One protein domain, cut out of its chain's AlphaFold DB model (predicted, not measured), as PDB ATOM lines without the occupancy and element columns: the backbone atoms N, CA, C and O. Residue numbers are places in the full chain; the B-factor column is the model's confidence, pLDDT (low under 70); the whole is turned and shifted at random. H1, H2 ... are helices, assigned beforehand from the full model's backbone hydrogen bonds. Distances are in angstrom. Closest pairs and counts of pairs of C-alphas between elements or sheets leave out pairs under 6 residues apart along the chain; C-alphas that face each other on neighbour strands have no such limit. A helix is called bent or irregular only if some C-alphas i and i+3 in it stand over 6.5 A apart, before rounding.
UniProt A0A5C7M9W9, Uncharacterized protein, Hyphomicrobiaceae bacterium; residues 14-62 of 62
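What this domain is: This is residues 14 to 62 of the 62 residues of an uncharacterized protein of Hyphomicrobiaceae bacterium (UniProt A0A5C7M9W9). Two separate helices are joined by a long open link: H1 stands at one end, the link runs away from it along the longest axis, and H2 folds back toward H1 without reaching it. The printed part has 49 residues with two named helices, H1 then H2, and no named strand; its class is all helix. It is extended, with a radius of gyration of the C-alphas of 15.1 A, and flat, spanning 42 by 25 by 12 A.

Where its parts are: Find C-alpha 14 at (-19.589, -21.175, -43.500); from there H1, residues 14 to 31, runs 26.7 A. It is neither bent nor irregular, but only just: C-alphas 14 and 17 are 6.1 A apart. H2, residues 47 to 61, runs 21.6 A to C-alpha 61 at (-25.097, -4.005, -29.181).

How they stand to each other: H1 and H2 are apart, joined by a long link of 15 residues. In H2 every O i to N i+4 pair is within hydrogen-bond range; in H1, 13 of 14 are. Residues 14 to 23 of H1 stand free, as do residues 43 to 48.

The domain as a whole: Look at Asp 15 and Asp 44 for the two C-alphas farthest apart, 45.2 A. The printed part has no cut. Residues 14 to 15, 34 to 37 and 62 have pLDDT under 70.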
ATOM      1  N   ASP A  14     -20.239 -22.468 -43.748       59.59
ATOM      2  CA  ASP A  14     -19.589 -21.175 -43.500       59.59
ATOM      3  C   ASP A  14     -20.110 -20.047 -44.413       59.59
ATOM      4  O   ASP A  14     -20.250 -18.902 -43.979       59.59
ATOM      5  N   ASP A  15     -20.465 -20.357 -45.664       65.31
ATOM      6  CA  ASP A  15     -20.954 -19.356 -46.626       65.31
ATOM      7  C   ASP A  15     -22.431 -19.009 -46.425       65.31
ATOM      8  O   ASP A  15     -22.874 -17.909 -46.776       65.31
ATOM      9  N   ARG A  16     -23.206 -19.919 -45.821       75.38
ATOM     10  CA  ARG A  16     -24.637 -19.700 -45.615       75.38
ATOM     11  C   ARG A  16     -24.913 -18.565 -44.631       75.38
ATOM     12  O   ARG A  16     -25.783 -17.744 -44.899       75.38
ATOM     13  N   HIS A  17     -24.131 -18.458 -43.558       75.75
ATOM     14  CA  HIS A  17     -24.277 -17.373 -42.584       75.75
ATOM     15  C   HIS A  17     -24.037 -15.989 -43.195       75.75
ATOM     16  O   HIS A  17     -24.788 -15.053 -42.921       75.75
ATOM     17  N   ARG A  18     -23.021 -15.862 -44.057       75.50
ATOM     18  CA  ARG A  18     -22.733 -14.605 -44.767       75.50
ATOM     19  C   ARG A  18     -23.863 -14.228 -45.716       75.50
ATOM     20  O   ARG A  18     -24.275 -13.072 -45.758       75.50
ATOM     21  N   PHE A  19     -24.368 -15.212 -46.455       82.25
ATOM     22  CA  PHE A  19     -25.493 -15.025 -47.362       82.25
ATOM     23  C   PHE A  19     -26.768 -14.603 -46.620       82.25
ATOM     24  O   PHE A  19     -27.384 -13.602 -46.986       82.25
ATOM     25  N   ASP A  20     -27.133 -15.317 -45.553       84.69
ATOM     26  CA  ASP A  20     -28.331 -15.026 -44.763       84.69
ATOM     27  C   ASP A  20     -28.233 -13.640 -44.091       84.69
ATOM     28  O   ASP A  20     -29.209 -12.890 -44.079       84.69
ATOM     29  N   GLY A  21     -27.042 -13.251 -43.615       83.00
ATOM     30  CA  GLY A  21     -26.780 -11.908 -43.085       83.00
ATOM     31  C   GLY A  21     -26.982 -10.799 -44.123       83.00
ATOM     32  O   GLY A  21     -27.672  -9.817 -43.850       83.00
ATOM     33  N   ALA A  22     -26.458 -10.983 -45.339       83.94
ATOM     34  CA  ALA A  22     -26.626 -10.022 -46.431       83.94
ATOM     35  C   ALA A  22     -28.086  -9.909 -46.905       83.94
ATOM     36  O   ALA A  22     -28.540  -8.824 -47.271       83.94
ATOM     37  N   ILE A  23     -28.840 -11.016 -46.900       88.88
ATOM     38  CA  ILE A  23     -30.278 -10.984 -47.196       88.88
ATOM     39  C   ILE A  23     -31.039 -10.235 -46.105       88.88
ATOM     40  O   ILE A  23     -31.852  -9.374 -46.438       88.88
ATOM     41  N   LYS A  24     -30.761 -10.519 -44.829       85.38
ATOM     42  CA  LYS A  24     -31.383  -9.816 -43.701       85.38
ATOM     43  C   LYS A  24     -31.190  -8.305 -43.820       85.38
ATOM     44  O   LYS A  24     -32.173  -7.578 -43.797       85.38
ATOM     45  N   GLU A  25     -29.954  -7.846 -44.013       84.44
ATOM     46  CA  GLU A  25     -29.646  -6.415 -44.141       84.44
ATOM     47  C   GLU A  25     -30.425  -5.763 -45.292       84.44
ATOM     48  O   GLU A  25     -31.044  -4.712 -45.124       84.44
ATOM     49  N   ARG A  26     -30.463  -6.407 -46.465       88.06
ATOM     50  CA  ARG A  26     -31.224  -5.899 -47.616       88.06
ATOM     51  C   ARG A  26     -32.721  -5.822 -47.331       88.06
ATOM     52  O   ARG A  26     -33.363  -4.868 -47.761       88.06
ATOM     53  N   LEU A  27     -33.273  -6.805 -46.623       87.19
ATOM     54  CA  LEU A  27     -34.682  -6.800 -46.230       87.19
ATOM     55  C   LEU A  27     -34.985  -5.688 -45.221       87.19
ATOM     56  O   LEU A  27     -35.992  -5.009 -45.382       87.19
ATOM     57  N   GLU A  28     -34.109  -5.450 -44.244       86.62
ATOM     58  CA  GLU A  28     -34.237  -4.346 -43.280       86.62
ATOM     59  C   GLU A  28     -34.193  -2.974 -43.976       86.62
ATOM     60  O   GLU A  28     -35.001  -2.095 -43.671       86.62
ATOM     61  N   ILE A  29     -33.314  -2.801 -44.973       82.69
ATOM     62  CA  ILE A  29     -33.242  -1.579 -45.793       82.69
ATOM     63  C   ILE A  29     -34.540  -1.363 -46.580       82.69
ATOM     64  O   ILE A  29     -35.079  -0.259 -46.582       82.69
ATOM     65  N   VAL A  30     -35.051  -2.406 -47.244       85.56
ATOM     66  CA  VAL A  30     -36.291  -2.323 -48.037       85.56
ATOM     67  C   VAL A  30     -37.511  -2.083 -47.145       85.56
ATOM     68  O   VAL A  30     -38.397  -1.317 -47.519       85.56
ATOM     69  N   ALA A  31     -37.559  -2.713 -45.972       83.75
ATOM     70  CA  ALA A  31     -38.637  -2.540 -45.006       83.75
ATOM     71  C   ALA A  31     -38.562  -1.198 -44.254       83.75
ATOM     72  O   ALA A  31     -39.553  -0.787 -43.656       83.75
ATOM     73  N   GLY A  32     -37.405  -0.527 -44.256       78.88
ATOM     74  CA  GLY A  32     -37.161   0.667 -43.444       78.88
ATOM     75  C   GLY A  32     -37.151   0.390 -41.933       78.88
ATOM     76  O   GLY A  32     -37.177   1.326 -41.136       78.88
ATOM     77  N   GLU A  33     -37.116  -0.880 -41.529       75.00
ATOM     78  CA  GLU A  33     -37.084  -1.329 -40.138       75.00
ATOM     79  C   GLU A  33     -35.744  -2.040 -39.899       75.00
ATOM     80  O   GLU A  33     -35.488  -3.097 -40.471       75.00
ATOM     81  N   ARG A  34     -34.867  -1.451 -39.074       68.94
ATOM     82  CA  ARG A  34     -33.567  -2.038 -38.713       68.94
ATOM     83  C   ARG A  34     -33.649  -2.666 -37.325       68.94
ATOM     84  O   ARG A  34     -33.936  -1.962 -36.358       68.94
ATOM     85  N   GLY A  35     -33.343  -3.960 -37.225       68.75
ATOM     86  CA  GLY A  35     -33.417  -4.704 -35.969       68.75
ATOM     87  C   GLY A  35     -34.844  -5.088 -35.552       68.75
ATOM     88  O   GLY A  35     -35.841  -4.622 -36.099       68.75
ATOM     89  N   GLY A  36     -34.941  -5.987 -34.570       69.31
ATOM     90  CA  GLY A  36     -36.225  -6.394 -33.996       69.31
ATOM     91  C   GLY A  36     -36.853  -5.270 -33.170       69.31
ATOM     92  O   GLY A  36     -36.151  -4.514 -32.499       69.31
ATOM     93  N   LYS A  37     -38.188  -5.161 -33.184       69.19
ATOM     94  CA  LYS A  37     -38.912  -4.209 -32.328       69.19
ATOM     95  C   LYS A  37     -38.687  -4.578 -30.862       69.19
ATOM     96  O   LYS A  37     -39.257  -5.544 -30.367       69.19
ATOM     97  N   LEU A  38     -37.873  -3.787 -30.168       79.25
ATOM     98  CA  LEU A  38     -37.722  -3.884 -28.722       79.25
ATOM     99  C   LEU A  38     -39.040  -3.491 -28.055       79.25
ATOM    100  O   LEU A  38     -39.535  -2.376 -28.236       79.25
ATOM    101  N   ALA A  39     -39.606  -4.406 -27.268       82.75
ATOM    102  CA  ALA A  39     -40.753  -4.088 -26.432       82.75
ATOM    103  C   ALA A  39     -40.388  -2.937 -25.484       82.75
ATOM    104  O   ALA A  39     -39.315  -2.939 -24.870       82.75
ATOM    105  N   LYS A  40     -41.276  -1.942 -25.385       87.50
ATOM    106  CA  LYS A  40     -41.099  -0.829 -24.451       87.50
ATOM    107  C   LYS A  40     -41.136  -1.359 -23.022       87.50
ATOM    108  O   LYS A  40     -41.941  -2.235 -22.711       87.50
ATOM    109  N   LEU A  41     -40.289  -0.795 -22.167       90.06
ATOM    110  CA  LEU A  41     -40.364  -1.051 -20.736       90.06
ATOM    111  C   LEU A  41     -41.702  -0.495 -20.203       90.06
ATOM    112  O   LEU A  41     -42.050   0.640 -20.550       90.06
ATOM    113  N   PRO A  42     -42.463  -1.266 -19.407       91.44
ATOM    114  CA  PRO A  42     -43.652  -0.767 -18.723       91.44
ATOM    115  C   PRO A  42     -43.324   0.445 -17.840       91.44
ATOM    116  O   PRO A  42     -42.229   0.535 -17.288       91.44
ATOM    117  N   ALA A  43     -44.266   1.381 -17.696       91.81
ATOM    118  CA  ALA A  43     -44.059   2.582 -16.876       91.81
ATOM    119  C   ALA A  43     -43.946   2.267 -15.371       91.81
ATOM    120  O   ALA A  43     -43.380   3.049 -14.613       91.81
ATOM    121  N   ASP A  44     -44.482   1.122 -14.962       94.19
ATOM    122  CA  ASP A  44     -44.516   0.567 -13.613       94.19
ATOM    123  C   ASP A  44     -43.523  -0.593 -13.428       94.19
ATOM    124  O   ASP A  44     -43.644  -1.369 -12.480       94.19
ATOM    125  N   ALA A  45     -42.544  -0.727 -14.329       93.06
ATOM    126  CA  ALA A  45     -41.544  -1.782 -14.244       93.06
ATOM    127  C   ALA A  45     -40.762  -1.709 -12.926       93.06
ATOM    128  O   ALA A  45     -40.300  -0.648 -12.499       93.06
ATOM    129  N   ASP A  46     -40.572  -2.869 -12.304       95.50
ATOM    130  CA  ASP A  46     -39.739  -2.994 -11.119       95.50
ATOM    131  C   ASP A  46     -38.237  -2.973 -11.472       95.50
ATOM    132  O   ASP A  46     -37.811  -3.017 -12.636       95.50
ATOM    133  N   LEU A  47     -37.403  -2.864 -10.435       95.06
ATOM    134  CA  LEU A  47     -35.950  -2.823 -10.595       95.06
ATOM    135  C   LEU A  47     -35.400  -4.079 -11.310       95.06
ATOM    136  O   LEU A  47     -34.614  -3.906 -12.246       95.06
ATOM    137  N   PRO A  48     -35.807  -5.318 -10.960       96.00
ATOM    138  CA  PRO A  48     -35.391  -6.518 -11.688       96.00
ATOM    139  C   PRO A  48     -35.712  -6.475 -13.186       96.00
ATOM    140  O   PRO A  48     -34.840  -6.772 -14.006       96.00
ATOM    141  N   THR A  49     -36.926  -6.057 -13.559       91.69
ATOM    142  CA  THR A  49     -37.354  -5.968 -14.965       91.69
ATOM    143  C   THR A  49     -36.540  -4.926 -15.728       91.69
ATOM    144  O   THR A  49     -36.154  -5.145 -16.877       91.69
ATOM    145  N   THR A  50     -36.210  -3.813 -15.073       94.12
ATOM    146  CA  THR A  50     -35.358  -2.766 -15.651       94.12
ATOM    147  C   THR A  50     -33.944  -3.281 -15.930       94.12
ATOM    148  O   THR A  50     -33.418  -3.075 -17.024       94.12
ATOM    149  N   VAL A  51     -33.336  -3.997 -14.977       95.81
ATOM    150  CA  VAL A  51     -31.998  -4.592 -15.146       95.81
ATOM    151  C   VAL A  51     -31.995  -5.633 -16.264       95.81
ATOM    152  O   VAL A  51     -31.106  -5.612 -17.115       95.81
ATOM    153  N   ALA A  52     -33.009  -6.501 -16.311       94.00
ATOM    154  CA  ALA A  52     -33.156  -7.479 -17.388       94.00
ATOM    155  C   ALA A  52     -33.223  -6.794 -18.760       94.00
ATOM    156  O   ALA A  52     -32.556  -7.226 -19.700       94.00
ATOM    157  N   LYS A  53     -33.954  -5.674 -18.854       91.81
ATOM    158  CA  LYS A  53     -34.058  -4.920 -20.103       91.81
ATOM    159  C   LYS A  53     -32.733  -4.287 -20.525       91.81
ATOM    160  O   LYS A  53     -32.425  -4.262 -21.711       91.81
ATOM    161  N   ILE A  54     -31.939  -3.797 -19.574       92.81
ATOM    162  CA  ILE A  54     -30.604  -3.251 -19.858       92.81
ATOM    163  C   ILE A  54     -29.676  -4.343 -20.402       92.81
ATOM    164  O   ILE A  54     -28.968  -4.100 -21.375       92.81
ATOM    165  N   ASN A  55     -29.710  -5.547 -19.831       93.75
ATOM    166  CA  ASN A  55     -28.880  -6.657 -20.305       93.75
ATOM    167  C   ASN A  55     -29.256  -7.096 -21.728       93.75
ATOM    168  O   ASN A  55     -28.367  -7.267 -22.555       93.75
ATOM    169  N   GLU A  56     -30.554  -7.172 -22.044       88.56
ATOM    170  CA  GLU A  56     -31.036  -7.440 -23.410       88.56
ATOM    171  C   GLU A  56     -30.494  -6.407 -24.416       88.56
ATOM    172  O   GLU A  56     -30.087  -6.754 -25.522       88.56
ATOM    173  N   LEU A  57     -30.448  -5.125 -24.031       87.88
ATOM    174  CA  LEU A  57     -29.879  -4.073 -24.878       87.88
ATOM    175  C   LEU A  57     -28.366  -4.223 -25.062       87.88
ATOM    176  O   LEU A  57     -27.869  -3.977 -26.158       87.88
ATOM    177  N   ILE A  58     -27.638  -4.613 -24.012       88.69
ATOM    178  CA  ILE A  58     -26.189  -4.848 -24.086       88.69
ATOM    179  C   ILE A  58     -25.890  -6.009 -25.039       88.69
ATOM    180  O   ILE A  58     -25.018  -5.867 -25.892       88.69
ATOM    181  N   GLU A  59     -26.641  -7.109 -24.952       85.12
ATOM    182  CA  GLU A  59     -26.481  -8.272 -25.838       85.12
ATOM    183  C   GLU A  59     -26.749  -7.944 -27.313       85.12
ATOM    184  O   GLU A  59     -26.122  -8.522 -28.192       85.12
ATOM    185  N   LEU A  60     -27.658  -7.010 -27.604       77.38
ATOM    186  CA  LEU A  60     -27.952  -6.594 -28.981       77.38
ATOM    187  C   LEU A  60     -26.902  -5.651 -29.588       77.38
ATOM    188  O   LEU A  60     -26.884  -5.477 -30.807       77.38
ATOM    189  N   LEU A  61     -26.091  -4.995 -28.754       75.56
ATOM    190  CA  LEU A  61     -25.097  -4.005 -29.181       75.56
ATOM    191  C   LEU A  61     -23.672  -4.572 -29.291       75.56
ATOM    192  O   LEU A  61     -22.825  -3.908 -29.895       75.56
ATOM    193  N   GLN A  62     -23.405  -5.737 -28.696       60.88
ATOM    194  CA  GLN A  62     -22.121  -6.451 -28.753       60.88
ATOM    195  C   GLN A  62     -22.063  -7.427 -29.932       60.88
ATOM    196  O   GLN A  62     -20.951  -7.575 -30.488       60.88
TER     197      GLN A  62